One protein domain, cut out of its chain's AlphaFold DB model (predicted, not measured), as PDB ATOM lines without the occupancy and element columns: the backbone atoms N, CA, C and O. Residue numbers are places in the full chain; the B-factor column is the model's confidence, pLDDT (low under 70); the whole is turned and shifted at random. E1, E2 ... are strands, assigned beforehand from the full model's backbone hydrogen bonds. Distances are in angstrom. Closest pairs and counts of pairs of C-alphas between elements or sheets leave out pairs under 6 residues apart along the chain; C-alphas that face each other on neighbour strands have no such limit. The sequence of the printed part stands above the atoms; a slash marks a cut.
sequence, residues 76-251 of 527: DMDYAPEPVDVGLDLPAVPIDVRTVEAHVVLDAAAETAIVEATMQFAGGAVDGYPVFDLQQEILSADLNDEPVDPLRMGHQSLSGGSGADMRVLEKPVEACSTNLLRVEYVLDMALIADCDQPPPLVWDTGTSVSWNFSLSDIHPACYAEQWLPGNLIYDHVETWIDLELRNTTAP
ATOM      1  N   ASP A  76      85.958 193.121 119.222       88.94
ATOM      2  CA  ASP A  76      86.972 193.088 120.286       88.94
ATOM      3  C   ASP A  76      86.685 194.052 121.443       88.94
ATOM      4  O   ASP A  76      87.009 193.796 122.601       88.94
ATOM      5  N   MET A  77      85.992 195.152 121.161       92.75
ATOM      6  CA  MET A  77      85.655 196.156 122.167       92.75
ATOM      7  C   MET A  77      84.599 195.687 123.173       92.75
ATOM      8  O   MET A  77      84.387 196.367 124.179       92.75
ATOM      9  N   ASP A  78      83.957 194.537 122.943       92.06
ATOM     10  CA  ASP A  78      83.131 193.881 123.961       92.06
ATOM     11  C   ASP A  78      83.979 193.407 125.163       92.06
ATOM     12  O   ASP A  78      83.452 193.267 126.272       92.06
ATOM     13  N   TYR A  79      85.292 193.238 124.965       94.56
ATOM     14  CA  TYR A  79      86.272 192.868 125.990       94.56
ATOM     15  C   TYR A  79      87.099 194.050 126.516       94.56
ATOM     16  O   TYR A  79      87.841 193.902 127.492       94.56
ATOM     17  N   ALA A  80      86.961 195.232 125.909       95.12
ATOM     18  CA  ALA A  80      87.714 196.411 126.305       95.12
ATOM     19  C   ALA A  80      87.373 196.863 127.744       95.12
ATOM     20  O   ALA A  80      86.212 196.804 128.169       95.12
ATOM     21  N   PRO A  81      88.352 197.390 128.504       95.19
ATOM     22  CA  PRO A  81      88.090 197.997 129.803       95.19
ATOM     23  C   PRO A  81      87.110 199.175 129.715       95.19
ATOM     24  O   PRO A  81      87.071 199.915 128.738       95.19
ATOM     25  N   GLU A  82      86.367 199.438 130.786       94.69
ATOM     26  CA  GLU A  82      85.537 200.645 130.858       94.69
ATOM     27  C   GLU A  82      86.403 201.926 130.907       94.69
ATOM     28  O   GLU A  82      87.493 201.907 131.493       94.69
ATOM     29  N   PRO A  83      85.912 203.069 130.382       96.25
ATOM     30  CA  PRO A  83      86.604 204.353 130.483       96.25
ATOM     31  C   PRO A  83      86.975 204.749 131.922       96.25
ATOM     32  O   PRO A  83      86.182 204.582 132.858       96.25
ATOM     33  N   VAL A  84      88.155 205.354 132.088       96.38
ATOM     34  CA  VAL A  84      88.739 205.717 133.391       96.38
ATOM     35  C   VAL A  84      88.858 207.232 133.536       96.38
ATOM     36  O   VAL A  84      89.284 207.934 132.621       96.38
ATOM     37  N   ASP A  85      88.497 207.759 134.707       96.31
ATOM     38  CA  ASP A  85      88.772 209.156 135.052       96.31
ATOM     39  C   ASP A  85      90.253 209.317 135.416       96.31
ATOM     40  O   ASP A  85      90.726 208.748 136.401       96.31
ATOM     41  N   VAL A  86      90.970 210.105 134.617       95.38
ATOM     42  CA  VAL A  86      92.399 210.405 134.786       95.38
ATOM     43  C   VAL A  86      92.648 211.841 135.273       95.38
ATOM     44  O   VAL A  86      93.758 212.362 135.192       95.38
ATOM     45  N   GLY A  87      91.615 212.519 135.789       94.69
ATOM     46  CA  GLY A  87      91.722 213.890 136.298       94.69
ATOM     47  C   GLY A  87      91.819 214.965 135.211       94.69
ATOM     48  O   GLY A  87      92.175 216.110 135.510       94.69
ATOM     49  N   LEU A  88      91.497 214.608 133.966       94.06
ATOM     50  CA  LEU A  88      91.333 215.523 132.838       94.06
ATOM     51  C   LEU A  88      89.848 215.906 132.667       94.06
ATOM     52  O   LEU A  88      88.993 215.549 133.476       94.06
ATOM     53  N   ASP A  89      89.522 216.696 131.648       96.88
ATOM     54  CA  ASP A  89      88.149 217.132 131.342       96.88
ATOM     55  C   ASP A  89      87.285 216.058 130.657       96.88
ATOM     56  O   ASP A  89      86.058 216.164 130.675       96.88
ATOM     57  N   LEU A  90      87.913 215.023 130.099       97.81
ATOM     58  CA  LEU A  90      87.287 213.830 129.532       97.81
ATOM     59  C   LEU A  90      87.979 212.569 130.081       97.81
ATOM     60  O   LEU A  90      89.126 212.656 130.532       97.81
ATOM     61  N   PRO A  91      87.308 211.403 130.080       97.88
ATOM     62  CA  PRO A  91      87.925 210.159 130.525       97.88
ATOM     63  C   PRO A  91      88.987 209.663 129.533       97.88
ATOM     64  O   PRO A  91      88.935 209.970 128.341       97.88
ATOM     65  N   ALA A  92      89.913 208.847 130.028       97.94
ATOM     66  CA  ALA A  92      90.717 207.962 129.199       97.94
ATOM     67  C   ALA A  92      89.825 206.821 128.687       97.94
ATOM     68  O   ALA A  92      89.082 206.219 129.468       97.94
ATOM     69  N   VAL A  93      89.850 206.563 127.382       97.19
ATOM     70  CA  VAL A  93      88.959 205.608 126.712       97.19
ATOM     71  C   VAL A  93      89.765 204.529 125.990       97.19
ATOM     72  O   VAL A  93      90.754 204.866 125.332       97.19
ATOM     73  N   PRO A  94      89.352 203.250 126.070       96.88
ATOM     74  CA  PRO A  94      89.890 202.224 125.184       96.88
ATOM     75  C   PRO A  94      89.602 202.574 123.719       96.88
ATOM     76  O   PRO A  94      88.643 203.295 123.402       96.88
ATOM     77  N   ILE A  95      90.426 202.036 122.834       97.19
ATOM     78  CA  ILE A  95      90.309 202.166 121.382       97.19
ATOM     79  C   ILE A  95      90.365 200.786 120.738       97.19
ATOM     80  O   ILE A  95      90.704 199.812 121.393       97.19
ATOM     81  N   ASP A  96      90.048 200.740 119.454       96.62
ATOM     82  CA  ASP A  96      90.105 199.541 118.620       96.62
ATOM     83  C   ASP A  96      91.136 199.797 117.516       96.62
ATOM     84  O   ASP A  96      90.896 200.617 116.614       96.62
ATOM     85  N   VAL A  97      92.328 199.217 117.653       97.50
ATOM     86  CA  VAL A  97      93.455 199.409 116.738       97.50
ATOM     87  C   VAL A  97      93.285 198.481 115.548       97.50
ATOM     88  O   VAL A  97      93.396 197.269 115.636       97.50
ATOM     89  N   ARG A  98      93.073 199.075 114.375       96.31
ATOM     90  CA  ARG A  98      92.828 198.331 113.138       96.31
ATOM     91  C   ARG A  98      94.114 197.871 112.487       96.31
ATOM     92  O   ARG A  98      94.225 196.725 112.062       96.31
ATOM     93  N   THR A  99      95.057 198.799 112.360       98.31
ATOM     94  CA  THR A  99      96.326 198.538 111.693       98.31
ATOM     95  C   THR A  99      97.467 199.274 112.369       98.31
ATOM     96  O   THR A  99      97.313 200.406 112.845       98.31
ATOM     97  N   VAL A 100      98.636 198.641 112.355       98.81
ATOM     98  CA  VAL A 100      99.916 199.258 112.703       98.81
ATOM     99  C   VAL A 100     100.874 199.051 111.540       98.81
ATOM    100  O   VAL A 100     101.247 197.930 111.220       98.81
ATOM    101  N   GLU A 101     101.298 200.139 110.910       98.81
ATOM    102  CA  GLU A 101     102.320 200.135 109.865       98.81
ATOM    103  C   GLU A 101     103.608 200.738 110.419       98.81
ATOM    104  O   GLU A 101     103.617 201.904 110.808       98.81
ATOM    105  N   ALA A 102     104.703 199.981 110.440       98.81
ATOM    106  CA  ALA A 102     105.987 200.429 110.966       98.81
ATOM    107  C   ALA A 102     107.102 200.307 109.928       98.81
ATOM    108  O   ALA A 102     107.316 199.246 109.346       98.81
ATOM    109  N   HIS A 103     107.865 201.381 109.738       98.88
ATOM    110  CA  HIS A 103     109.146 201.347 109.046       98.88
ATOM    111  C   HIS A 103     110.270 201.337 110.079       98.88
ATOM    112  O   HIS A 103     110.465 202.314 110.803       98.88
ATOM    113  N   VAL A 104     110.999 200.225 110.148       98.81
ATOM    114  CA  VAL A 104     112.064 200.002 111.130       98.81
ATOM    115  C   VAL A 104     113.404 200.022 110.412       98.81
ATOM    116  O   VAL A 104     113.660 199.198 109.536       98.81
ATOM    117  N   VAL A 105     114.285 200.938 110.807       98.69
ATOM    118  CA  VAL A 105     115.644 201.036 110.270       98.69
ATOM    119  C   VAL A 105     116.648 200.704 111.360       98.69
ATOM    120  O   VAL A 105     116.822 201.474 112.304       98.69
ATOM    121  N   LEU A 106     117.368 199.598 111.180       98.38
ATOM    122  CA  LEU A 106     118.502 199.211 112.014       98.38
ATOM    123  C   LEU A 106     119.800 199.585 111.288       98.38
ATOM    124  O   LEU A 106     120.082 199.066 110.210       98.38
ATOM    125  N   ASP A 107     120.615 200.473 111.849       97.69
ATOM    126  CA  ASP A 107     121.926 200.837 111.295       97.69
ATOM    127  C   ASP A 107     123.041 200.222 112.145       97.69
ATOM    128  O   ASP A 107     123.371 200.723 113.219       97.69
ATOM    129  N   ALA A 108     123.646 199.138 111.650       96.38
ATOM    130  CA  ALA A 108     124.652 198.379 112.398       96.38
ATOM    131  C   ALA A 108     125.965 199.150 112.629       96.38
ATOM    132  O   ALA A 108     126.719 198.822 113.546       96.38
ATOM    133  N   ALA A 109     126.274 200.157 111.805       94.44
ATOM    134  CA  ALA A 109     127.480 200.967 111.971       94.44
ATOM    135  C   ALA A 109     127.262 202.138 112.936       94.44
ATOM    136  O   ALA A 109     128.203 202.539 113.622       94.44
ATOM    137  N   ALA A 110     126.051 202.700 112.956       95.88
ATOM    138  CA  ALA A 110     125.669 203.761 113.883       95.88
ATOM    139  C   ALA A 110     125.150 203.235 115.234       95.88
ATOM    140  O   ALA A 110     125.088 204.018 116.176       95.88
ATOM    141  N   GLU A 111     124.807 201.944 115.318       96.31
ATOM    142  CA  GLU A 111     124.150 201.307 116.472       96.31
ATOM    143  C   GLU A 111     122.839 202.011 116.839       96.31
ATOM    144  O   GLU A 111     122.543 202.284 118.001       96.31
ATOM    145  N   THR A 112     122.059 202.349 115.812       96.69
ATOM    146  CA  THR A 112     120.777 203.041 115.966       96.69
ATOM    147  C   THR A 112     119.650 202.220 115.378       96.69
ATOM    148  O   THR A 112     119.786 201.678 114.281       96.69
ATOM    149  N   ALA A 113     118.514 202.221 116.062       98.00
ATOM    150  CA  ALA A 113     117.265 201.650 115.591       98.00
ATOM    151  C   ALA A 113     116.188 202.738 115.623       98.00
ATOM    152  O   ALA A 113     115.834 203.206 116.701       98.00
ATOM    153  N   ILE A 114     115.720 203.183 114.457       98.50
ATOM    154  CA  ILE A 114     114.693 204.229 114.326       98.50
ATOM    155  C   ILE A 114     113.423 203.588 113.788       98.50
ATOM    156  O   ILE A 114     113.495 202.770 112.868       98.50
ATOM    157  N   VAL A 115     112.282 203.977 114.348       98.81
ATOM    158  CA  VAL A 115     110.969 203.515 113.909       98.81
ATOM    159  C   VAL A 115     110.076 204.703 113.587       98.81
ATOM    160  O   VAL A 115     109.917 205.616 114.396       98.81
ATOM    161  N   GLU A 116     109.474 204.658 112.405       98.88
ATOM    162  CA  GLU A 116     108.336 205.493 112.026       98.88
ATOM    163  C   GLU A 116     107.106 204.587 111.979       98.88
ATOM    164  O   GLU A 116     107.052 203.672 111.158       98.88
ATOM    165  N   ALA A 117     106.131 204.811 112.859       98.81
ATOM    166  CA  ALA A 117     104.925 203.996 112.936       98.81
ATOM    167  C   ALA A 117     103.662 204.823 112.681       98.81
ATOM    168  O   ALA A 117     103.546 205.976 113.098       98.81
ATOM    169  N   THR A 118     102.698 204.215 112.000       98.88
ATOM    170  CA  THR A 118     101.355 204.739 111.767       98.88
ATOM    171  C   THR A 118     100.345 203.743 112.319       98.88
ATOM    172  O   THR A 118     100.269 202.616 111.849       98.88
ATOM    173  N   MET A 119      99.561 204.173 113.302       98.75
ATOM    174  CA  MET A 119      98.501 203.394 113.930       98.75
ATOM    175  C   MET A 119      97.141 203.952 113.506       98.75
ATOM    176  O   MET A 119      96.824 205.117 113.781       98.75
ATOM    177  N   GLN A 120      96.334 203.132 112.838       98.50
ATOM    178  CA  GLN A 120      94.932 203.436 112.570       98.50
ATOM    179  C   GLN A 120      94.066 202.834 113.673       98.50
ATOM    180  O   GLN A 120      94.164 201.644 113.954       98.50
ATOM    181  N   PHE A 121      93.174 203.632 114.258       97.88
ATOM    182  CA  PHE A 121      92.272 203.153 115.304       97.88
ATOM    183  C   PHE A 121      90.886 203.795 115.225       97.88
ATOM    184  O   PHE A 121      90.719 204.897 114.688       97.88
ATOM    185  N   ALA A 122      89.888 203.112 115.780       96.62
ATOM    186  CA  ALA A 122      88.574 203.674 116.057       96.62
ATOM    187  C   ALA A 122      88.484 204.139 117.520       96.62
ATOM    188  O   ALA A 122      88.947 203.457 118.434       96.62
ATOM    189  N   GLY A 123      87.894 205.313 117.748       95.19
ATOM    190  CA  GLY A 123      87.565 205.790 119.089       95.19
ATOM    191  C   GLY A 123      86.498 204.911 119.744       95.19
ATOM    192  O   GLY A 123      85.625 204.378 119.055       95.19
ATOM    193  N   GLY A 124      86.551 204.789 121.071       91.06
ATOM    194  CA  GLY A 124      85.609 203.981 121.844       91.06
ATOM    195  C   GLY A 124      84.155 204.473 121.802       91.06
ATOM    196  O   GLY A 124      83.767 205.361 121.041       91.06
ATOM    197  N   ALA A 125      83.315 203.894 122.664       90.75
ATOM    198  CA  ALA A 125      81.873 204.167 122.699       90.75
ATOM    199  C   ALA A 125      81.493 205.577 123.204       90.75
ATOM    200  O   ALA A 125      80.326 205.966 123.126       90.75
ATOM    201  N   VAL A 126      82.449 206.327 123.754       94.62
ATOM    202  CA  VAL A 126      82.267 207.689 124.269       94.62
ATOM    203  C   VAL A 126      83.446 208.563 123.851       94.62
ATOM    204  O   VAL A 126      84.548 208.056 123.645       94.62
ATOM    205  N   ASP A 127      83.219 209.872 123.759       97.38
ATOM    206  CA  ASP A 127      84.288 210.847 123.543       97.38
ATOM    207  C   ASP A 127      85.317 210.754 124.678       97.38
ATOM    208  O   ASP A 127      84.952 210.644 125.855       97.38
ATOM    209  N   GLY A 128      86.603 210.843 124.349       97.88
ATOM    210  CA  GLY A 128      87.641 210.749 125.367       97.88
ATOM    211  C   GLY A 128      89.061 210.801 124.841       97.88
ATOM    212  O   GLY A 128      89.303 211.079 123.668       97.88
ATOM    213  N   TYR A 129      89.999 210.554 125.750       98.44
ATOM    214  CA  TYR A 129      91.429 210.486 125.484       98.44
ATOM    215  C   TYR A 129      91.841 209.050 125.144       98.44
ATOM    216  O   TYR A 129      91.739 208.193 126.024       98.44
ATOM    217  N   PRO A 130      92.284 208.764 123.905       98.25
ATOM    218  CA  PRO A 130      92.702 207.422 123.508       98.25
ATOM    219  C   PRO A 130      93.768 206.843 124.435       98.25
ATOM    220  O   PRO A 130      94.784 207.499 124.694       98.25
ATOM    221  N   VAL A 131      93.547 205.612 124.891       98.25
ATOM    222  CA  VAL A 131      94.553 204.798 125.576       98.25
ATOM    223  C   VAL A 131      95.216 203.872 124.567       98.25
ATOM    224  O   VAL A 131      94.531 203.187 123.819       98.25
ATOM    225  N   PHE A 132      96.542 203.851 124.559       97.94
ATOM    226  CA  PHE A 132      97.364 202.908 123.801       97.94
ATOM    227  C   PHE A 132      98.659 202.675 124.587       97.94
ATOM    228  O   PHE A 132      98.846 203.247 125.664       97.94
ATOM    229  N   ASP A 133      99.579 201.869 124.078       96.19
ATOM    230  CA  ASP A 133     100.898 201.746 124.685       96.19
ATOM    231  C   ASP A 133     102.038 201.745 123.666       96.19
ATOM    232  O   ASP A 133     101.861 201.428 122.492       96.19
ATOM    233  N   LEU A 134     103.200 202.185 124.144       97.75
ATOM    234  CA  LEU A 134     104.499 202.142 123.483       97.75
ATOM    235  C   LEU A 134     105.563 202.442 124.548       97.75
ATOM    236  O   LEU A 134     105.577 203.538 125.107       97.75
ATOM    237  N   GLN A 135     106.496 201.539 124.814       96.38
ATOM    238  CA  GLN A 135     107.500 201.768 125.865       96.38
ATOM    239  C   GLN A 135     108.555 202.819 125.469       96.38
ATOM    240  O   GLN A 135     109.084 203.540 126.311       96.38
ATOM    241  N   GLN A 136     108.789 202.993 124.168       97.56
ATOM    242  CA  GLN A 136     109.805 203.897 123.625       97.56
ATOM    243  C   GLN A 136     109.455 205.382 123.786       97.56
ATOM    244  O   GLN A 136     108.291 205.775 123.708       97.56
ATOM    245  N   GLU A 137     110.464 206.240 123.958       97.19
ATOM    246  CA  GLU A 137     110.272 207.694 123.977       97.19
ATOM    247  C   GLU A 137     109.881 208.211 122.582       97.19
ATOM    248  O   GLU A 137     110.610 208.039 121.605       97.19
ATOM    249  N   ILE A 138     108.729 208.884 122.500       98.50
ATOM    250  CA  ILE A 138     108.211 209.448 121.252       98.50
ATOM    251  C   ILE A 138     108.931 210.768 120.946       98.50
ATOM    252  O   ILE A 138     108.867 211.720 121.724       98.50
ATOM    253  N   LEU A 139     109.580 210.845 119.783       98.31
ATOM    254  CA  LEU A 139     110.299 212.029 119.306       98.31
ATOM    255  C   LEU A 139     109.377 213.028 118.603       98.31
ATOM    256  O   LEU A 139     109.523 214.242 118.766       98.31
ATOM    257  N   SER A 140     108.440 212.525 117.801       98.62
ATOM    258  CA  SER A 140     107.467 213.335 117.068       98.62
ATOM    259  C   SER A 140     106.147 212.581 116.917       98.62
ATOM    260  O   SER A 140     106.132 211.349 116.947       98.62
ATOM    261  N   ALA A 141     105.037 213.318 116.813       98.75
ATOM    262  CA  ALA A 141     103.732 212.721 116.582       98.75
ATOM    263  C   ALA A 141     102.726 213.649 115.899       98.75
ATOM    264  O   ALA A 141     102.711 214.861 116.133       98.75
ATOM    265  N   ASP A 142     101.821 213.043 115.135       98.69
ATOM    266  CA  ASP A 142     100.680 213.697 114.499       98.69
ATOM    267  C   ASP A 142      99.419 212.847 114.689       98.69
ATOM    268  O   ASP A 142      99.430 211.645 114.433       98.69
ATOM    269  N   LEU A 143      98.308 213.479 115.072       98.69
ATOM    270  CA  LEU A 143      96.982 212.857 115.074       98.69
ATOM    271  C   LEU A 143      96.141 213.509 113.982       98.69
ATOM    272  O   LEU A 143      95.838 214.701 114.087       98.69
ATOM    273  N   ASN A 144      95.732 212.732 112.978       98.31
ATOM    274  CA  ASN A 144      94.946 213.201 111.830       98.31
ATOM    275  C   ASN A 144      95.615 214.385 111.102       98.31
ATOM    276  O   ASN A 144      94.982 215.406 110.842       98.31
ATOM    277  N   ASP A 145      96.914 214.247 110.807       98.12
ATOM    278  CA  ASP A 145      97.767 215.265 110.162       98.12
ATOM    279  C   ASP A 145      97.954 216.568 110.970       98.12
ATOM    280  O   ASP A 145      98.436 217.578 110.446       98.12
ATOM    281  N   GLU A 146      97.585 216.564 112.251       98.31
ATOM    282  CA  GLU A 146      97.820 217.676 113.162       98.31
ATOM    283  C   GLU A 146      98.866 217.308 114.225       98.31
ATOM    284  O   GLU A 146      98.633 216.360 114.986       98.31
ATOM    285  N   PRO A 147      99.942 218.106 114.369       98.38
ATOM    286  CA  PRO A 147     100.993 217.840 115.341       98.38
ATOM    287  C   PRO A 147     100.477 217.721 116.773       98.38
ATOM    288  O   PRO A 147      99.669 218.536 117.236       98.38
ATOM    289  N   VAL A 148     101.006 216.736 117.491       98.38
ATOM    290  CA  VAL A 148     100.796 216.521 118.922       98.38
ATOM    291  C   VAL A 148     102.146 216.637 119.622       98.38
ATOM    292  O   VAL A 148     103.138 216.070 119.183       98.38
ATOM    293  N   ASP A 149     102.192 217.394 120.717       98.31
ATOM    294  CA  ASP A 149     103.377 217.443 121.575       98.31
ATOM    295  C   ASP A 149     103.576 216.068 122.243       98.31
ATOM    296  O   ASP A 149     102.667 215.642 122.962       98.31
ATOM    297  N   PRO A 150     104.720 215.375 122.053       97.94
ATOM    298  CA  PRO A 150     104.970 214.070 122.664       97.94
ATOM    299  C   PRO A 150     104.798 214.019 124.185       97.94
ATOM    300  O   PRO A 150     104.413 212.984 124.729       97.94
ATOM    301  N   LEU A 151     104.980 215.149 124.880       97.25
ATOM    302  CA  LEU A 151     104.742 215.250 126.325       97.25
ATOM    303  C   LEU A 151     103.271 215.038 126.722       97.25
ATOM    304  O   LEU A 151     102.980 214.842 127.898       97.25
ATOM    305  N   ARG A 152     102.349 215.069 125.755       97.62
ATOM    306  CA  ARG A 152     100.907 214.834 125.927       97.62
ATOM    307  C   ARG A 152     100.495 213.383 125.673       97.62
ATOM    308  O   ARG A 152      99.320 213.120 125.447       97.62
ATOM    309  N   MET A 153     101.458 212.465 125.643       97.56
ATOM    310  CA  MET A 153     101.245 211.022 125.475       97.56
ATOM    311  C   MET A 153     102.010 210.228 126.537       97.56
ATOM    312  O   MET A 153     102.548 209.159 126.256       97.56
ATOM    313  N   GLY A 154     102.145 210.784 127.742       96.62
ATOM    314  CA  GLY A 154     102.839 210.120 128.844       96.62
ATOM    315  C   GLY A 154     102.078 208.901 129.365       96.62
ATOM    316  O   GLY A 154     100.855 208.817 129.231       96.62
ATOM    317  N   HIS A 155     102.812 207.980 129.988       96.75
ATOM    318  CA  HIS A 155     102.231 206.881 130.750       96.75
ATOM    319  C   HIS A 155     101.448 207.413 131.953       96.75
ATOM    320  O   HIS A 155     101.936 208.261 132.706       96.75
ATOM    321  N   GLN A 156     100.224 206.924 132.122       96.88
ATOM    322  CA  GLN A 156      99.342 207.241 133.237       96.88
ATOM    323  C   GLN A 156      98.838 205.952 133.877       96.88
ATOM    324  O   GLN A 156      98.586 204.955 133.197       96.88
ATOM    325  N   SER A 157      98.645 206.000 135.193       95.50
ATOM    326  CA  SER A 157      98.073 204.874 135.917       95.50
ATOM    327  C   SER A 157      96.580 204.775 135.664       95.50
ATOM    328  O   SER A 157      95.819 205.688 135.985       95.50
ATOM    329  N   LEU A 158      96.158 203.623 135.146       95.56
ATOM    330  CA  LEU A 158      94.752 203.268 134.936       95.56
ATOM    331  C   LEU A 158      94.244 202.331 136.040       95.56
ATOM    332  O   LEU A 158      93.279 201.596 135.876       95.56
ATOM    333  N   SER A 159      94.894 202.391 137.206       92.50
ATOM    334  CA  SER A 159      94.656 201.551 138.386       92.50
ATOM    335  C   SER A 159      95.078 200.086 138.258       92.50
ATOM    336  O   SER A 159      94.887 199.362 139.224       92.50
ATOM    337  N   GLY A 160      95.685 199.641 137.151       89.69
ATOM    338  CA  GLY A 160      96.107 198.246 136.908       89.69
ATOM    339  C   GLY A 160      97.195 197.678 137.836       89.69
ATOM    340  O   GLY A 160      97.557 196.512 137.723       89.69
ATOM    341  N   GLY A 161      97.723 198.483 138.761       90.81
ATOM    342  CA  GLY A 161      98.821 198.105 139.649       90.81
ATOM    343  C   GLY A 161     100.190 198.555 139.137       90.81
ATOM    344  O   GLY A 161     100.301 199.385 138.238       90.81
ATOM    345  N   SER A 162     101.252 198.049 139.766       91.00
ATOM    346  CA  SER A 162     102.632 198.425 139.436       91.00
ATOM    347  C   SER A 162     103.009 197.970 138.027       91.00
ATOM    348  O   SER A 162     102.817 196.803 137.697       91.00
ATOM    349  N   GLY A 163     103.580 198.874 137.227       88.62
ATOM    350  CA  GLY A 163     104.012 198.593 135.852       88.62
ATOM    351  C   GLY A 163     102.876 198.553 134.827       88.62
ATOM    352  O   GLY A 163     103.140 198.459 133.637       88.62
ATOM    353  N   ALA A 164     101.618 198.681 135.259       92.62
ATOM    354  CA  ALA A 164     100.455 198.625 134.381       92.62
ATOM    355  C   ALA A 164     100.069 199.986 133.767       92.62
ATOM    356  O   ALA A 164      98.956 200.156 133.269       92.62
ATOM    357  N   ASP A 165     100.954 200.980 133.848       95.38
ATOM    358  CA  ASP A 165     100.703 202.294 133.269       95.38
ATOM    359  C   ASP A 165     100.635 202.184 131.735       95.38
ATOM    360  O   ASP A 165     101.338 201.380 131.119       95.38
ATOM    361  N   MET A 166      99.792 203.003 131.109       97.31
ATOM    362  CA  MET A 166      99.613 203.044 129.651       97.31
ATOM    363  C   MET A 166      99.652 204.481 129.152       97.31
ATOM    364  O   MET A 166      99.394 205.416 129.916       97.31
ATOM    365  N   ARG A 167      99.957 204.689 127.871       98.00
ATOM    366  CA  ARG A 167      99.940 206.031 127.288       98.00
ATOM    367  C   ARG A 167      98.512 206.525 127.128       98.00
ATOM    368  O   ARG A 167      97.666 205.872 126.524       98.00
ATOM    369  N   VAL A 168      98.275 207.738 127.613       98.44
ATOM    370  CA  VAL A 168      97.033 208.470 127.361       98.44
ATOM    371  C   VAL A 168      97.354 209.616 126.416       98.44
ATOM    372  O   VAL A 168      98.097 210.533 126.773       98.44
ATOM    373  N   LEU A 169      96.796 209.574 125.207       98.38
ATOM    374  CA  LEU A 169      96.882 210.681 124.262       98.38
ATOM    375  C   LEU A 169      95.945 211.796 124.726       98.38
ATOM    376  O   LEU A 169      94.740 211.720 124.510       98.38
ATOM    377  N   GLU A 170      96.486 212.875 125.299       97.88
ATOM    378  CA  GLU A 170      95.704 214.026 125.776       97.88
ATOM    379  C   GLU A 170      95.145 214.895 124.628       97.88
ATOM    380  O   GLU A 170      95.042 216.120 124.713       97.88
ATOM    381  N   LYS A 171      94.776 214.298 123.500       97.81
ATOM    382  CA  LYS A 171      94.021 214.947 122.434       97.81
ATOM    383  C   LYS A 171      92.717 214.170 122.278       97.81
ATOM    384  O   LYS A 171      92.777 213.007 121.889       97.81
ATOM    385  N   PRO A 172      91.567 214.775 122.614       97.88
ATOM    386  CA  PRO A 172      90.330 214.025 122.647       97.88
ATOM    387  C   PRO A 172      89.910 213.641 121.231       97.88
ATOM    388  O   PRO A 172      90.110 214.408 120.283       97.88
ATOM    389  N   VAL A 173      89.308 212.465 121.113       98.00
ATOM    390  CA  VAL A 173      88.680 211.972 119.888       98.00
ATOM    391  C   VAL A 173      87.184 211.805 120.122       98.00
ATOM    392  O   VAL A 173      86.742 211.552 121.245       98.00
ATOM    393  N   GLU A 174      86.400 211.968 119.059       97.25
ATOM    394  CA  GLU A 174      84.961 211.706 119.103       97.25
ATOM    395  C   GLU A 174      84.714 210.192 119.199       97.25
ATOM    396  O   GLU A 174      85.475 209.392 118.636       97.25
ATOM    397  N   ALA A 175      83.640 209.790 119.878       95.19
ATOM    398  CA  ALA A 175      83.178 208.409 119.895       95.19
ATOM    399  C   ALA A 175      83.054 207.874 118.462       95.19
ATOM    400  O   ALA A 175      82.614 208.593 117.559       95.19
ATOM    401  N   CYS A 176      83.430 206.613 118.246       93.06
ATOM    402  CA  CYS A 176      83.372 205.962 116.934       93.06
ATOM    403  C   CYS A 176      84.238 206.583 115.823       93.06
ATOM    404  O   CYS A 176      84.126 206.170 114.665       93.06
ATOM    405  N   SER A 177      85.043 207.612 116.103       95.94
ATOM    406  CA  SER A 177      85.810 208.284 115.055       95.94
ATOM    407  C   SER A 177      86.955 207.406 114.559       95.94
ATOM    408  O   SER A 177      87.612 206.729 115.343       95.94
ATOM    409  N   THR A 178      87.232 207.431 113.255       96.81
ATOM    410  CA  THR A 178      88.455 206.837 112.703       96.81
ATOM    411  C   THR A 178      89.589 207.841 112.805       96.81
ATOM    412  O   THR A 178      89.474 208.965 112.313       96.81
ATOM    413  N   ASN A 179      90.693 207.417 113.403       98.19
ATOM    414  CA  ASN A 179      91.848 208.252 113.665       98.19
ATOM    415  C   ASN A 179      93.122 207.611 113.122       98.19
ATOM    416  O   ASN A 179      93.222 206.392 112.987       98.19
ATOM    417  N   LEU A 180      94.096 208.464 112.820       98.62
ATOM    418  CA  LEU A 180      95.420 208.076 112.368       98.62
ATOM    419  C   LEU A 180      96.465 208.762 113.244       98.62
ATOM    420  O   LEU A 180      96.630 209.984 113.164       98.62
ATOM    421  N   LEU A 181      97.149 207.980 114.075       98.81
ATOM    422  CA  LEU A 181      98.271 208.436 114.887       98.81
ATOM    423  C   LEU A 181      99.574 208.045 114.195       98.81
ATOM    424  O   LEU A 181      99.815 206.869 113.947       98.81
ATOM    425  N   ARG A 182     100.425 209.024 113.896       98.88
ATOM    426  CA  ARG A 182     101.798 208.786 113.435       98.88
ATOM    427  C   ARG A 182     102.762 209.138 114.547       98.88
ATOM    428  O   ARG A 182     102.584 210.182 115.170       98.88
ATOM    429  N   VAL A 183     103.756 208.290 114.777       98.88
ATOM    430  CA  VAL A 183     104.807 208.488 115.779       98.88
ATOM    431  C   VAL A 183     106.173 208.136 115.198       98.88
ATOM    432  O   VAL A 183     106.304 207.213 114.397       98.88
ATOM    433  N   GLU A 184     107.196 208.859 115.631       98.81
ATOM    434  CA  GLU A 184     108.605 208.553 115.367       98.81
ATOM    435  C   GLU A 184     109.321 208.355 116.702       98.81
ATOM    436  O   GLU A 184     109.129 209.148 117.630       98.81
ATOM    437  N   TYR A 185     110.142 207.315 116.817       98.62
ATOM    438  CA  TYR A 185     110.890 207.000 118.033       98.62
ATOM    439  C   TYR A 185     112.169 206.211 117.731       98.62
ATOM    440  O   TYR A 185     112.406 205.747 116.616       98.62
ATOM    441  N   VAL A 186     113.023 206.085 118.744       97.94
ATOM    442  CA  VAL A 186     114.221 205.234 118.719       97.94
ATOM    443  C   VAL A 186     113.956 204.022 119.601       97.94
ATOM    444  O   VAL A 186     113.345 204.178 120.652       97.94
ATOM    445  N   LEU A 187     114.422 202.836 119.199       97.00
ATOM    446  CA  LEU A 187     114.430 201.677 120.094       97.00
ATOM    447  C   LEU A 187     115.586 201.827 121.090       97.00
ATOM    448  O   LEU A 187     116.745 201.568 120.757       97.00
ATOM    449  N   ASP A 188     115.267 202.268 122.302       94.50
ATOM    450  CA  ASP A 188     116.198 202.418 123.415       94.50
ATOM    451  C   ASP A 188     116.029 201.262 124.405       94.50
ATOM    452  O   ASP A 188     115.006 201.126 125.075       94.50
ATOM    453  N   MET A 189     117.068 200.435 124.529       90.81
ATOM    454  CA  MET A 189     117.063 199.287 125.441       90.81
ATOM    455  C   MET A 189     116.977 199.692 126.913       90.81
ATOM    456  O   MET A 189     116.634 198.860 127.743       90.81
ATOM    457  N   ALA A 190     117.284 200.946 127.259       90.94
ATOM    458  CA  ALA A 190     117.122 201.446 128.621       90.94
ATOM    459  C   ALA A 190     115.654 201.721 128.998       90.94
ATOM    460  O   ALA A 190     115.372 201.926 130.179       90.94
ATOM    461  N   LEU A 191     114.750 201.769 128.013       89.75
ATOM    462  CA  LEU A 191     113.316 202.012 128.202       89.75
ATOM    463  C   LEU A 191     112.474 200.740 128.099       89.75
ATOM    464  O   LEU A 191     111.274 200.785 128.348       89.75
ATOM    465  N   ILE A 192     113.086 199.622 127.722       84.94
ATOM    466  CA  ILE A 192     112.397 198.341 127.652       84.94
ATOM    467  C   ILE A 192     112.191 197.803 129.065       84.94
ATOM    468  O   ILE A 192     113.079 197.919 129.914       84.94
ATOM    469  N   ALA A 193     111.005 197.251 129.312       81.50
ATOM    470  CA  ALA A 193     110.680 196.611 130.573       81.50
ATOM    471  C   ALA A 193     111.648 195.450 130.861       81.50
ATOM    472  O   ALA A 193     112.150 194.782 129.957       81.50
ATOM    473  N   ASP A 194     111.932 195.218 132.141       84.50
ATOM    474  CA  ASP A 194     112.685 194.035 132.547       84.50
ATOM    475  C   ASP A 194     111.744 192.827 132.500       84.50
ATOM    476  O   ASP A 194     110.946 192.618 133.414       84.50
ATOM    477  N   CYS A 195     111.783 192.108 131.379       87.19
ATOM    478  CA  CYS A 195     110.904 190.975 131.089       87.19
ATOM    479  C   CYS A 195     111.532 189.619 131.466       87.19
ATOM    480  O   CYS A 195     111.063 188.585 130.993       87.19
ATOM    481  N   ASP A 196     112.639 189.624 132.222       83.94
ATOM    482  CA  ASP A 196     113.457 188.441 132.530       83.94
ATOM    483  C   ASP A 196     113.946 187.682 131.272       83.94
ATOM    484  O   ASP A 196     114.201 186.479 131.304       83.94
ATOM    485  N   GLN A 197     114.131 188.403 130.155       81.12
ATOM    486  CA  GLN A 197     114.520 187.840 128.857       81.12
ATOM    487  C   GLN A 197     115.959 188.150 128.426       81.12
ATOM    488  O   GLN A 197     116.547 189.149 128.858       81.12
ATOM    489  N   PRO A 198     116.551 187.335 127.522       77.38
ATOM    490  CA  PRO A 198     117.801 187.686 126.863       77.38
ATOM    491  C   PRO A 198     117.722 189.083 126.225       77.38
ATOM    492  O   PRO A 198     116.659 189.450 125.716       77.38
ATOM    493  N   PRO A 199     118.836 189.848 126.189       80.38
ATOM    494  CA  PRO A 199     118.837 191.205 125.659       80.38
ATOM    495  C   PRO A 199     118.221 191.256 124.257       80.38
ATOM    496  O   PRO A 199     118.754 190.626 123.337       80.38
ATOM    497  N   PRO A 200     117.119 191.997 124.073       88.12
ATOM    498  CA  PRO A 200     116.317 191.857 122.872       88.12
ATOM    499  C   PRO A 200     116.940 192.551 121.658       88.12
ATOM    500  O   PRO A 200     116.679 192.132 120.542       88.12
ATOM    501  N   LEU A 201     117.815 193.551 121.822       94.75
ATOM    502  CA  LEU A 201     118.588 194.153 120.725       94.75
ATOM    503  C   LEU A 201     120.073 194.204 121.087       94.75
ATOM    504  O   LEU A 201     120.476 194.857 122.052       94.75
ATOM    505  N   VAL A 202     120.903 193.532 120.292       95.06
ATOM    506  CA  VAL A 202     122.349 193.426 120.519       95.06
ATOM    507  C   VAL A 202     123.104 193.824 119.261       95.06
ATOM    508  O   VAL A 202     122.880 193.275 118.183       95.06
ATOM    509  N   TRP A 203     124.045 194.749 119.412       95.62
ATOM    510  CA  TRP A 203     124.913 195.215 118.336       95.62
ATOM    511  C   TRP A 203     126.293 194.549 118.417       95.62
ATOM    512  O   TRP A 203     126.908 194.513 119.482       95.62
ATOM    513  N   ASP A 204     126.809 194.079 117.282       92.62
ATOM    514  CA  ASP A 204     128.244 193.858 117.069       92.62
ATOM    515  C   ASP A 204     128.747 194.953 116.124       92.62
ATOM    516  O   ASP A 204     128.533 194.892 114.907       92.62
ATOM    517  N   THR A 205     129.359 195.992 116.702       79.06
ATOM    518  CA  THR A 205     129.666 197.277 116.058       79.06
ATOM    519  C   THR A 205     130.185 197.131 114.623       79.06
ATOM    520  O   THR A 205     131.285 196.623 114.387       79.06
ATOM    521  N   GLY A 206     129.425 197.645 113.648       74.12
ATOM    522  CA  GLY A 206     129.797 197.659 112.225       74.12
ATOM    523  C   GLY A 206     129.835 196.285 111.541       74.12
ATOM    524  O   GLY A 206     130.187 196.197 110.361       74.12
ATOM    525  N   THR A 207     129.470 195.225 112.258       88.81
ATOM    526  CA  THR A 207     129.465 193.849 111.762       88.81
ATOM    527  C   THR A 207     128.036 193.370 111.600       88.81
ATOM    528  O   THR A 207     127.643 193.040 110.479       88.81
ATOM    529  N   SER A 208     127.242 193.377 112.671       95.00
ATOM    530  CA  SER A 208     125.898 192.805 112.679       95.00
ATOM    531  C   SER A 208     125.021 193.343 113.815       95.00
ATOM    532  O   SER A 208     125.476 194.032 114.723       95.00
ATOM    533  N   VAL A 209     123.732 193.028 113.733       97.00
ATOM    534  CA  VAL A 209     122.737 193.224 114.791       97.00
ATOM    535  C   VAL A 209     122.010 191.904 115.043       97.00
ATOM    536  O   VAL A 209     121.845 191.114 114.110       97.00
ATOM    537  N   SER A 210     121.593 191.661 116.279       96.94
ATOM    538  CA  SER A 210     120.565 190.676 116.619       96.94
ATOM    539  C   SER A 210     119.385 191.399 117.252       96.94
ATOM    540  O   SER A 210     119.605 192.264 118.094       96.94
ATOM    541  N   TRP A 211     118.165 191.060 116.847       97.38
ATOM    542  CA  TRP A 211     116.931 191.618 117.396       97.38
ATOM    543  C   TRP A 211     115.930 190.494 117.657       97.38
ATOM    544  O   TRP A 211     115.723 189.659 116.782       97.38
ATOM    545  N   ASN A 212     115.333 190.456 118.838       95.69
ATOM    546  CA  ASN A 212     114.277 189.540 119.236       95.69
ATOM    547  C   ASN A 212     113.165 190.356 119.897       95.69
ATOM    548  O   ASN A 212     113.456 191.256 120.683       95.69
ATOM    549  N   PHE A 213     111.909 190.050 119.581       95.50
ATOM    550  CA  PHE A 213     110.776 190.649 120.280       95.50
ATOM    551  C   PHE A 213     110.695 190.223 121.750       95.50
ATOM    552  O   PHE A 213     110.217 191.023 122.549       95.50
ATOM    553  N   SER A 214     111.189 189.025 122.095       90.88
ATOM    554  CA  SER A 214     111.308 188.508 123.469       90.88
ATOM    555  C   SER A 214     110.091 188.852 124.337       90.88
ATOM    556  O   SER A 214     110.216 189.577 125.326       90.88
ATOM    557  N   LEU A 215     108.908 188.403 123.911       94.81
ATOM    558  CA  LEU A 215     107.671 188.699 124.632       94.81
ATOM    559  C   LEU A 215     107.638 187.965 125.982       94.81
ATOM    560  O   LEU A 215     108.316 186.951 126.150       94.81
ATOM    561  N   SER A 216     106.855 188.482 126.925       93.38
ATOM    562  CA  SER A 216     106.563 187.831 128.201       93.38
ATOM    563  C   SER A 216     105.202 188.280 128.728       93.38
ATOM    564  O   SER A 216     104.871 189.463 128.661       93.38
ATOM    565  N   ASP A 217     104.442 187.338 129.272       91.75
ATOM    566  CA  ASP A 217     103.111 187.531 129.851       91.75
ATOM    567  C   ASP A 217     103.132 187.659 131.393       91.75
ATOM    568  O   ASP A 217     102.214 188.206 132.006       91.75
ATOM    569  N   ILE A 218     104.211 187.214 132.044       91.12
ATOM    570  CA  ILE A 218     104.406 187.301 133.502       91.12
ATOM    571  C   ILE A 218     104.870 188.692 133.974       91.12
ATOM    572  O   ILE A 218     104.785 189.011 135.170       91.12
ATOM    573  N   HIS A 219     105.320 189.544 133.049       92.31
ATOM    574  CA  HIS A 219     105.759 190.912 133.315       92.31
ATOM    575  C   HIS A 219     104.880 191.933 132.585       92.31
ATOM    576  O   HIS A 219     104.572 191.766 131.407       92.31
ATOM    577  N   PRO A 220     104.503 193.041 133.244       93.06
ATOM    578  CA  PRO A 220     103.740 194.084 132.586       93.06
ATOM    579  C   PRO A 220     104.580 194.817 131.546       93.06
ATOM    580  O   PRO A 220     105.763 195.080 131.760       93.06
ATOM    581  N   ALA A 221     103.920 195.217 130.458       92.75
ATOM    582  CA  ALA A 221     104.529 195.948 129.351       92.75
ATOM    583  C   ALA A 221     105.600 195.178 128.560       92.75
ATOM    584  O   ALA A 221     106.516 195.783 127.999       92.75
ATOM    585  N   CYS A 222     105.457 193.853 128.507       94.44
ATOM    586  CA  CYS A 222     106.404 192.941 127.882       94.44
ATOM    587  C   CYS A 222     105.880 192.253 126.616       94.44
ATOM    588  O   CYS A 222     106.464 191.256 126.195       94.44
ATOM    589  N   TYR A 223     104.858 192.795 125.937       95.81
ATOM    590  CA  TYR A 223     104.504 192.326 124.590       95.81
ATOM    591  C   TYR A 223     104.979 193.269 123.470       95.81
ATOM    592  O   TYR A 223     106.052 193.876 123.567       95.81
ATOM    593  N   ALA A 224     104.230 193.353 122.360       96.38
ATOM    594  CA  ALA A 224     104.588 194.132 121.176       96.38
ATOM    595  C   ALA A 224     104.740 195.640 121.443       96.38
ATOM    596  O   ALA A 224     105.475 196.303 120.708       96.38
ATOM    597  N   GLU A 225     104.132 196.180 122.505       96.38
ATOM    598  CA  GLU A 225     104.278 197.573 122.957       96.38
ATOM    599  C   GLU A 225     105.726 197.982 123.266       96.38
ATOM    600  O   GLU A 225     106.050 199.172 123.303       96.38
ATOM    601  N   GLN A 226     106.630 197.019 123.470       95.88
ATOM    602  CA  GLN A 226     108.064 197.284 123.592       95.88
ATOM    603  C   GLN A 226     108.651 197.860 122.290       95.88
ATOM    604  O   GLN A 226     109.634 198.606 122.316       95.88
ATOM    605  N   TRP A 227     108.037 197.526 121.151       97.56
ATOM    606  CA  TRP A 227     108.591 197.696 119.807       97.56
ATOM    607  C   TRP A 227     107.731 198.570 118.909       97.56
ATOM    608  O   TRP A 227     108.264 199.308 118.078       97.56
ATOM    609  N   LEU A 228     106.414 198.465 119.055       98.31
ATOM    610  CA  LEU A 228     105.395 199.020 118.175       98.31
ATOM    611  C   LEU A 228     104.300 199.686 119.013       98.31
ATOM    612  O   LEU A 228     104.043 199.233 120.125       98.31
ATOM    613  N   PRO A 229     103.638 200.749 118.523       98.19
ATOM    614  CA  PRO A 229     102.433 201.230 119.181       98.19
ATOM    615  C   PRO A 229     101.370 200.128 119.145       98.19
ATOM    616  O   PRO A 229     101.142 199.526 118.097       98.19
ATOM    617  N   GLY A 230     100.735 199.865 120.280       95.38
ATOM    618  CA  GLY A 230      99.757 198.791 120.413       95.38
ATOM    619  C   GLY A 230      98.719 199.073 121.489       95.38
ATOM    620  O   GLY A 230      98.643 200.173 122.042       95.38
ATOM    621  N   ASN A 231      97.914 198.061 121.779       94.94
ATOM    622  CA  ASN A 231      96.854 198.098 122.778       94.94
ATOM    623  C   ASN A 231      96.994 196.893 123.725       94.94
ATOM    624  O   ASN A 231      97.929 196.095 123.603       94.94
ATOM    625  N   LEU A 232      96.078 196.768 124.685       96.19
ATOM    626  CA  LEU A 232      95.951 195.549 125.481       96.19
ATOM    627  C   LEU A 232      95.569 194.353 124.601       96.19
ATOM    628  O   LEU A 232      95.085 194.504 123.481       96.19
ATOM    629  N   ILE A 233      95.740 193.156 125.154       96.50
ATOM    630  CA  ILE A 233      95.618 191.897 124.421       96.50
ATOM    631  C   ILE A 233      94.207 191.559 123.914       96.50
ATOM    632  O   ILE A 233      94.067 190.616 123.141       96.50
ATOM    633  N   TYR A 234      93.176 192.317 124.309       96.12
ATOM    634  CA  TYR A 234      91.824 192.157 123.765       96.12
ATOM    635  C   TYR A 234      91.706 192.598 122.303       96.12
ATOM    636  O   TYR A 234      90.694 192.326 121.673       96.12
ATOM    637  N   ASP A 235      92.669 193.359 121.792       96.75
ATOM    638  CA  ASP A 235      92.545 194.051 120.515       96.75
ATOM    639  C   ASP A 235      93.269 193.272 119.417       96.75
ATOM    640  O   ASP A 235      94.494 193.090 119.480       96.75
ATOM    641  N   HIS A 236      92.523 192.800 118.416       97.00
ATOM    642  CA  HIS A 236      93.126 192.188 117.245       97.00
ATOM    643  C   HIS A 236      93.569 193.255 116.237       97.00
ATOM    644  O   HIS A 236      92.811 194.150 115.870       97.00
ATOM    645  N   VAL A 237      94.802 193.139 115.748       97.19
ATOM    646  CA  VAL A 237      95.477 194.165 114.955       97.19
ATOM    647  C   VAL A 237      96.262 193.561 113.795       97.19
ATOM    648  O   VAL A 237      97.137 192.711 113.967       97.19
ATOM    649  N   GLU A 238      96.019 194.067 112.583       98.12
ATOM    650  CA  GLU A 238      96.892 193.777 111.443       98.12
ATOM    651  C   GLU A 238      98.178 194.608 111.562       98.12
ATOM    652  O   GLU A 238      98.134 195.835 111.679       98.12
ATOM    653  N   THR A 239      99.345 193.962 111.518       98.81
ATOM    654  CA  THR A 239     100.630 194.647 111.733       98.81
ATOM    655  C   THR A 239     101.573 194.455 110.556       98.81
ATOM    656  O   THR A 239     101.853 193.336 110.133       98.81
ATOM    657  N   TRP A 240     102.080 195.563 110.021       98.62
ATOM    658  CA  TRP A 240     102.985 195.606 108.880       98.62
ATOM    659  C   TRP A 240     104.335 196.144 109.344       98.62
ATOM    660  O   TRP A 240     104.411 197.243 109.891       98.62
ATOM    661  N   ILE A 241     105.415 195.410 109.086       98.88
ATOM    662  CA  ILE A 241     106.777 195.853 109.402       98.88
ATOM    663  C   ILE A 241     107.608 195.894 108.123       98.88
ATOM    664  O   ILE A 241     107.906 194.865 107.522       98.88
ATOM    665  N   ASP A 242     108.022 197.092 107.727       98.88
ATOM    666  CA  ASP A 242     109.010 197.340 106.683       98.88
ATOM    667  C   ASP A 242     110.401 197.489 107.324       98.88
ATOM    668  O   ASP A 242     110.799 198.586 107.730       98.88
ATOM    669  N   LEU A 243     111.108 196.364 107.469       98.81
ATOM    670  CA  LEU A 243     112.377 196.242 108.188       98.81
ATOM    671  C   LEU A 243     113.574 196.378 107.242       98.81
ATOM    672  O   LEU A 243     113.826 195.504 106.409       98.81
ATOM    673  N   GLU A 244     114.373 197.424 107.434       98.69
ATOM    674  CA  GLU A 244     115.611 197.670 106.698       98.69
ATOM    675  C   GLU A 244     116.833 197.607 107.623       98.69
ATOM    676  O   GLU A 244     116.958 198.361 108.591       98.69
ATOM    677  N   LEU A 245     117.790 196.750 107.273       98.12
ATOM    678  CA  LEU A 245     119.097 196.685 107.908       98.12
ATOM    679  C   LEU A 245     120.140 197.397 107.035       98.12
ATOM    680  O   LEU A 245     120.385 197.038 105.882       98.12
ATOM    681  N   ARG A 246     120.790 198.414 107.601       97.75
ATOM    682  CA  ARG A 246     121.783 199.260 106.933       97.75
ATOM    683  C   ARG A 246     123.180 199.038 107.491       97.75
ATOM    684  O   ARG A 246     123.373 198.698 108.656       97.75
ATOM    685  N   ASN A 247     124.169 199.297 106.635       96.44
ATOM    686  CA  ASN A 247     125.590 199.358 106.988       96.44
ATOM    687  C   ASN A 247     126.133 198.120 107.730       96.44
ATOM    688  O   ASN A 247     127.076 198.226 108.511       96.44
ATOM    689  N   THR A 248     125.575 196.940 107.453       95.25
ATOM    690  CA  THR A 248     126.100 195.651 107.917       95.25
ATOM    691  C   THR A 248     126.970 194.996 106.842       95.25
ATOM    692  O   THR A 248     126.845 195.286 105.650       95.25
ATOM    693  N   THR A 249     127.877 194.113 107.260       91.88
ATOM    694  CA  THR A 249     128.643 193.245 106.347       91.88
ATOM    695  C   THR A 249     128.329 191.763 106.535       91.88
ATOM    696  O   THR A 249     128.780 190.943 105.732       91.88
ATOM    697  N   ALA A 250     127.573 191.420 107.579       95.50
ATOM    698  CA  ALA A 250     127.100 190.072 107.823       95.50
ATOM    699  C   ALA A 250     125.763 189.852 107.093       95.50
ATOM    700  O   ALA A 250     124.937 190.760 107.072       95.50
ATOM    701  N   PRO A 251     125.536 188.673 106.492       96.88
ATOM    702  CA  PRO A 251     124.194 188.265 106.104       96.88
ATOM    703  C   PRO A 251     123.350 187.994 107.354       96.88
ATOM    704  O   PRO A 251     123.886 187.542 108.374       96.88
TER     705      PRO A 251
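This is residues 76 to 251 of the 527 residues of an uncharacterized protein of Polyangiaceae bacterium (UniProt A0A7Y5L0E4). With little regular structure, the domain is a twisted wall of five strands, E4 E6 E2 E1 E9 in order, mixed, with long loops and the pair E3 and E5 over one face and the hairpin E7 and E8 near one end. The printed part has 176 residues, no named helix and strands E1 to E9 in chain order, all strand, with 65 residues in named elements. It is compact, radius of gyration of the C-alphas 16.6 A, spanning 52 by 36 by 27 A.

E1, residues 95 to 107, bends by 69 degrees at residue 98. It forms a hairpin with E2, residues 112 to 123; N 101 and O 118, 2.8 A apart, are within hydrogen-bond range, as are the pairs below. E9, 238 to 246, is parallel to E1: N 102 and O 240, 2.8 A. E6, 178 to 186, is antiparallel to E2: N 117 and O 183, 2.9 A. E4, 138 to 143, is antiparallel to E6: N 142 and O 182, 3.0 A. E3, 129 to 132, and E5, 166 to 168, are antiparallel: N 167 and O 132, 2.9 A. E7, 201 to 204, and E8, 208 to 212, are a hairpin: N 202 and O 210, 2.9 A.

E1 runs 33.2 A from C-alpha 95 (90.309, 202.166, 121.382), E2 33.5 A, and E9 25.9 A to C-alpha 246 (121.783, 199.260, 106.933).

The printed part has no cut; links E4 to E5, E6 to E7 and E8 to E9 are long; no printed residue is under 70 in pLDDT.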